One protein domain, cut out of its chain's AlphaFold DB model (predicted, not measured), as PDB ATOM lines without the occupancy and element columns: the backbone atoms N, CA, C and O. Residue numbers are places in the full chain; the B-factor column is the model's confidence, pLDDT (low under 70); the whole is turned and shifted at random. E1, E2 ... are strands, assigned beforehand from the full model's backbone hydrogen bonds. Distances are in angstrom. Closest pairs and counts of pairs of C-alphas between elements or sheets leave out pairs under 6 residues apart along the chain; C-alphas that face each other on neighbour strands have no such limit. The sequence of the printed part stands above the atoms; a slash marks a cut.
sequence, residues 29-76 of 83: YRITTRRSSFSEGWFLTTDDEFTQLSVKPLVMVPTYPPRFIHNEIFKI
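AT A GLANCE: This is residues 29 to 76 of the 83 residues of an uncharacterized protein of Coprinellus micaceus (UniProt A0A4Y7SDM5). With little regular structure, this domain is mostly loops round one small hairpin of two strands, E1 and E2, whose connecting loop, residues 44 to 53, reaches to one end of the length. After E2 the printed part runs to the other end near Tyr 64 and folds back, with residues 60 to 61 paired antiparallel with residues 67 to 68. The printed part has 48 residues, no named helix and two antiparallel strands, E1 then E2; the class is all strand, with 8 residues in named elements. It is only just compact, close to loose, with a radius of gyration of the C-alphas of 11.4 A and spans of 34 by 24 by 18 A.

IN THESE COORDINATES: E1, residues 40 to 43, begins at C-alpha 40 (142.323, 123.970, 174.026) and is 9.2 A long. E2, residues 54 to 57, is 10.0 A long and ends at C-alpha 57 (145.835, 124.779, 171.808).

HOW THE PARTS SIT: E1 and E2 form an antiparallel hairpin, their directions at 136 degrees. C-alphas 40 and 57 face each other at 4.2 A. N 43 and O 54, 2.8 A apart, are within hydrogen-bond range.

THE WHOLE: The C-alphas of Phe 50 and Tyr 64 are farthest apart, 34.8 A. The printed part has no cut; the link from E1 to E2 is short. Residues 36 to 37 have pLDDT under 70.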
ATOM      1  N   TYR A  29     134.286 136.737 174.026       90.06
ATOM      2  CA  TYR A  29     134.450 135.486 174.753       90.06
ATOM      3  C   TYR A  29     135.464 134.581 174.074       90.06
ATOM      4  O   TYR A  29     135.611 134.584 172.856       90.06
ATOM      5  N   ARG A  30     136.108 133.742 174.884       89.69
ATOM      6  CA  ARG A  30     136.924 132.622 174.423       89.69
ATOM      7  C   ARG A  30     136.248 131.329 174.848       89.69
ATOM      8  O   ARG A  30     135.823 131.207 175.995       89.69
ATOM      9  N   ILE A  31     136.149 130.373 173.931       91.50
ATOM     10  CA  ILE A  31     135.470 129.099 174.179       91.50
ATOM     11  C   ILE A  31     136.534 128.025 174.384       91.50
ATOM     12  O   ILE A  31     137.296 127.728 173.467       91.50
ATOM     13  N   THR A  32     136.599 127.466 175.595       90.69
ATOM     14  CA  THR A  32     137.641 126.514 176.010       90.69
ATOM     15  C   THR A  32     137.067 125.142 176.353       90.69
ATOM     16  O   THR A  32     136.018 125.040 176.995       90.69
ATOM     17  N   THR A  33     137.795 124.082 176.024       88.50
ATOM     18  CA  THR A  33     137.429 122.706 176.368       88.50
ATOM     19  C   THR A  33     137.815 122.389 177.811       88.50
ATOM     20  O   THR A  33     138.987 122.356 178.164       88.50
ATOM     21  N   ARG A  34     136.826 122.072 178.657       82.00
ATOM     22  CA  ARG A  34     137.044 121.773 180.090       82.00
ATOM     23  C   ARG A  34     137.871 120.505 180.360       82.00
ATOM     24  O   ARG A  34     138.433 120.375 181.439       82.00
ATOM     25  N   ARG A  35     137.866 119.532 179.443       74.44
ATOM     26  CA  ARG A  35     138.414 118.180 179.673       74.44
ATOM     27  C   ARG A  35     139.884 118.007 179.284       74.44
ATOM     28  O   ARG A  35     140.411 116.922 179.496       74.44
ATOM     29  N   SER A  36     140.515 119.017 178.695       64.81
ATOM     30  CA  SER A  36     141.875 118.886 178.181       64.81
ATOM     31  C   SER A  36     142.898 119.311 179.233       64.81
ATOM     32  O   SER A  36     142.689 120.281 179.961       64.81
ATOM     33  N   SER A  37     144.001 118.565 179.323       69.81
ATOM     34  CA  SER A  37     145.164 118.900 180.158       69.81
ATOM     35  C   SER A  37     145.852 120.189 179.693       69.81
ATOM     36  O   SER A  37     146.607 120.798 180.447       69.81
ATOM     37  N   PHE A  38     145.579 120.600 178.453       70.25
ATOM     38  CA  PHE A  38     146.011 121.853 177.856       70.25
ATOM     39  C   PHE A  38     144.800 122.767 177.668       70.25
ATOM     40  O   PHE A  38     143.680 122.301 177.467       70.25
ATOM     41  N   SER A  39     145.006 124.085 177.709       80.69
ATOM     42  CA  SER A  39     143.949 125.018 177.323       80.69
ATOM     43  C   SER A  39     143.728 124.902 175.817       80.69
ATOM     44  O   SER A  39     144.424 125.537 175.034       80.69
ATOM     45  N   GLU A  40     142.797 124.054 175.404       90.56
ATOM     46  CA  GLU A  40     142.323 123.970 174.026       90.56
ATOM     47  C   GLU A  40     141.013 124.731 173.885       90.56
ATOM     48  O   GLU A  40     140.235 124.855 174.838       90.56
ATOM     49  N   GLY A  41     140.748 125.233 172.689       92.12
ATOM     50  CA  GLY A  41     139.547 126.000 172.422       92.12
ATOM     51  C   GLY A  41     139.285 126.184 170.945       92.12
ATOM     52  O   GLY A  41     139.999 125.651 170.096       92.12
ATOM     53  N   TRP A  42     138.212 126.905 170.660       94.12
ATOM     54  CA  TRP A  42     137.772 127.143 169.293       94.12
ATOM     55  C   TRP A  42     138.700 128.129 168.588       94.12
ATOM     56  O   TRP A  42     139.081 129.151 169.156       94.12
ATOM     57  N   PHE A  43     139.030 127.808 167.341       92.81
ATOM     58  CA  PHE A  43     139.885 128.601 166.474       92.81
ATOM     59  C   PHE A  43     139.307 128.630 165.058       92.81
ATOM     60  O   PHE A  43     139.122 127.579 164.427       92.81
ATOM     61  N   LEU A  44     139.063 129.837 164.555       93.12
ATOM     62  CA  LEU A  44     138.672 130.095 163.174       93.12
ATOM     63  C   LEU A  44     139.930 130.236 162.307       93.12
ATOM     64  O   LEU A  44     140.788 131.064 162.590       93.12
ATOM     65  N   THR A  45     140.082 129.397 161.280       88.75
ATOM     66  CA  THR A  45     141.301 129.416 160.446       88.75
ATOM     67  C   THR A  45     141.223 130.459 159.337       88.75
ATOM     68  O   THR A  45     142.199 131.170 159.109       88.75
ATOM     69  N   THR A  46     140.068 130.564 158.686       87.25
ATOM     70  CA  THR A  46     139.758 131.562 157.659       87.25
ATOM     71  C   THR A  46     138.340 132.074 157.873       87.25
ATOM     72  O   THR A  46     137.534 131.392 158.506       87.25
ATOM     73  N   ASP A  47     138.050 133.264 157.356       84.19
ATOM     74  CA  ASP A  47     136.747 133.931 157.484       84.19
ATOM     75  C   ASP A  47     135.771 133.546 156.353       84.19
ATOM     76  O   ASP A  47     134.879 134.308 155.996       84.19
ATOM     77  N   ASP A  48     135.965 132.373 155.740       89.94
ATOM     78  CA  ASP A  48     135.082 131.896 154.676       89.94
ATOM     79  C   ASP A  48     133.801 131.292 155.272       89.94
ATOM     80  O   ASP A  48     133.835 130.593 156.289       89.94
ATOM     81  N   GLU A  49     132.667 131.495 154.596       84.19
ATOM     82  CA  GLU A  49     131.324 131.137 155.092       84.19
ATOM     83  C   GLU A  49     131.143 129.644 155.422       84.19
ATOM     84  O   GLU A  49     130.293 129.278 156.233       84.19
ATOM     85  N   PHE A  50     131.953 128.773 154.817       90.38
ATOM     86  CA  PHE A  50     131.863 127.317 154.963       90.38
ATOM     87  C   PHE A  50     133.052 126.709 155.714       90.38
ATOM     88  O   PHE A  50     133.189 125.483 155.773       90.38
ATOM     89  N   THR A  51     133.920 127.538 156.297       92.44
ATOM     90  CA  THR A  51     135.079 127.043 157.038       92.44
ATOM     91  C   THR A  51     134.650 126.431 158.365       92.44
ATOM     92  O   THR A  51     134.059 127.077 159.230       92.44
ATOM     93  N   GLN A  52     134.997 125.160 158.560       92.62
ATOM     94  CA  GLN A  52     134.755 124.475 159.823       92.62
ATOM     95  C   GLN A  52     135.643 125.048 160.939       92.62
ATOM     96  O   GLN A  52     136.858 125.200 160.783       92.62
ATOM     97  N   LEU A  53     135.045 125.299 162.109       93.12
ATOM     98  CA  LEU A  53     135.792 125.663 163.313       93.12
ATOM     99  C   LEU A  53     136.699 124.516 163.760       93.12
ATOM    100  O   LEU A  53     136.277 123.365 163.879       93.12
ATOM    101  N   SER A  54     137.948 124.855 164.062       93.19
ATOM    102  CA  SER A  54     138.933 123.907 164.579       93.19
ATOM    103  C   SER A  54     139.056 124.011 166.099       93.19
ATOM    104  O   SER A  54     138.781 125.062 166.678       93.19
ATOM    105  N   VAL A  55     139.486 122.928 166.751       91.69
ATOM    106  CA  VAL A  55     139.866 122.937 168.171       91.69
ATOM    107  C   VAL A  55     141.384 122.845 168.248       91.69
ATOM    108  O   VAL A  55     141.963 121.881 167.750       91.69
ATOM    109  N   LYS A  56     142.029 123.864 168.821       90.56
ATOM    110  CA  LYS A  56     143.493 123.967 168.897       90.56
ATOM    111  C   LYS A  56     143.948 124.424 170.284       90.56
ATOM    112  O   LYS A  56     143.163 125.055 171.001       90.56
ATOM    113  N   PRO A  57     145.207 124.144 170.662       90.62
ATOM    114  CA  PRO A  57     145.835 124.779 171.808       90.62
ATOM    115  C   PRO A  57     145.797 126.299 171.669       90.62
ATOM    116  O   PRO A  57     146.144 126.864 170.636       90.62
ATOM    117  N   LEU A  58     145.356 126.933 172.739       86.50
ATOM    118  CA  LEU A  58     145.099 128.353 172.833       86.50
ATOM    119  C   LEU A  58     146.371 129.111 173.200       86.50
ATOM    120  O   LEU A  58     147.015 128.802 174.202       86.50
ATOM    121  N   VAL A  59     146.697 130.148 172.431       87.38
ATOM    122  CA  VAL A  59     147.905 130.961 172.644       87.38
ATOM    123  C   VAL A  59     147.562 132.374 173.115       87.38
ATOM    124  O   VAL A  59     146.435 132.847 172.979       87.38
ATOM    125  N   MET A  60     148.509 133.053 173.753       88.50
ATOM    126  CA  MET A  60     148.313 134.411 174.259       88.50
ATOM    127  C   MET A  60     149.612 135.199 174.170       88.50
ATOM    128  O   MET A  60     150.695 134.646 174.354       88.50
ATOM    129  N   VAL A  61     149.499 136.500 173.921       88.75
ATOM    130  CA  VAL A  61     150.642 137.407 173.991       88.75
ATOM    131  C   VAL A  61     150.868 137.758 175.464       88.75
ATOM    132  O   VAL A  61     149.922 138.237 176.104       88.75
ATOM    133  N   PRO A  62     152.083 137.557 176.013       89.19
ATOM    134  CA  PRO A  62     152.392 137.783 177.426       89.19
ATOM    135  C   PRO A  62     152.458 139.287 177.744       89.19
ATOM    136  O   PRO A  62     153.516 139.876 177.932       89.19
ATOM    137  N   THR A  63     151.290 139.918 177.765       92.06
ATOM    138  CA  THR A  63     151.043 141.335 178.059       92.06
ATOM    139  C   THR A  63     150.074 141.437 179.235       92.06
ATOM    140  O   THR A  63     149.470 140.435 179.624       92.06
ATOM    141  N   TYR A  64     149.928 142.626 179.823       89.00
ATOM    142  CA  TYR A  64     148.986 142.852 180.919       89.00
ATOM    143  C   TYR A  64     148.012 144.002 180.585       89.00
ATOM    144  O   TYR A  64     148.459 145.146 180.496       89.00
ATOM    145  N   PRO A  65     146.703 143.725 180.387       84.50
ATOM    146  CA  PRO A  65     146.085 142.398 180.397       84.50
ATOM    147  C   PRO A  65     146.543 141.551 179.197       84.50
ATOM    148  O   PRO A  65     146.965 142.111 178.181       84.50
ATOM    149  N   PRO A  66     146.446 140.213 179.282       87.31
ATOM    150  CA  PRO A  66     146.820 139.370 178.164       87.31
ATOM    151  C   PRO A  66     146.009 139.667 176.911       87.31
ATOM    152  O   PRO A  66     144.787 139.815 176.965       87.31
ATOM    153  N   ARG A  67     146.699 139.709 175.773       88.00
ATOM    154  CA  ARG A  67     146.068 139.867 174.463       88.00
ATOM    155  C   ARG A  67     145.951 138.505 173.797       88.00
ATOM    156  O   ARG A  67     146.920 137.750 173.722       88.00
ATOM    157  N   PHE A  68     144.751 138.201 173.329       88.00
ATOM    158  CA  PHE A  68     144.417 136.948 172.661       88.00
ATOM    159  C   PHE A  68     144.386 137.140 171.147       88.00
ATOM    160  O   PHE A  68     144.206 138.261 170.664       88.00
ATOM    161  N   ILE A  69     144.562 136.052 170.402       88.62
ATOM    162  CA  ILE A  69     144.482 136.085 168.941       88.62
ATOM    163  C   ILE A  69     143.020 136.249 168.527       88.62
ATOM    164  O   ILE A  69     142.140 135.601 169.088       88.62
ATOM    165  N   HIS A  70     142.750 137.101 167.535       88.88
ATOM    166  CA  HIS A  70     141.376 137.417 167.135       88.88
ATOM    167  C   HIS A  70     140.581 136.176 166.684       88.88
ATOM    168  O   HIS A  70     139.400 136.074 166.991       88.88
ATOM    169  N   ASN A  71     141.245 135.207 166.044       91.56
ATOM    170  CA  ASN A  71     140.669 133.935 165.585       91.56
ATOM    171  C   ASN A  71     140.111 133.040 166.703       91.56
ATOM    172  O   ASN A  71     139.459 132.037 166.424       91.56
ATOM    173  N   GLU A  72     140.388 133.371 167.961       91.81
ATOM    174  CA  GLU A  72     139.942 132.625 169.141       91.81
ATOM    175  C   GLU A  72     138.870 133.389 169.933       91.81
ATOM    176  O   GLU A  72     138.448 132.943 171.005       91.81
ATOM    177  N   ILE A  73     138.459 134.563 169.442       91.56
ATOM    178  CA  ILE A  73     137.561 135.483 170.130       91.56
ATOM    179  C   ILE A  73     136.224 135.545 169.404       91.56
ATOM    180  O   ILE A  73     136.135 135.909 168.236       91.56
ATOM    181  N   PHE A  74     135.166 135.238 170.143       90.94
ATOM    182  CA  PHE A  74     133.814 135.116 169.625       90.94
ATOM    183  C   PHE A  74     132.876 136.076 170.344       90.94
ATOM    184  O   PHE A  74     132.957 136.280 171.559       90.94
ATOM    185  N   LYS A  75     131.937 136.643 169.589       91.12
ATOM    186  CA  LYS A  75     130.838 137.436 170.135       91.12
ATOM    187  C   LYS A  75     129.618 136.537 170.287       91.12
ATOM    188  O   LYS A  75     129.119 136.003 169.303       91.12
ATOM    189  N   ILE A  76     129.124 136.396 171.513       88.56
ATOM    190  CA  ILE A  76     127.891 135.652 171.797       88.56
ATOM    191  C   ILE A  76     126.788 136.675 172.034       88.56
ATOM    192  O   ILE A  76     126.859 137.459 172.983       88.56
TER     193      ILE A  76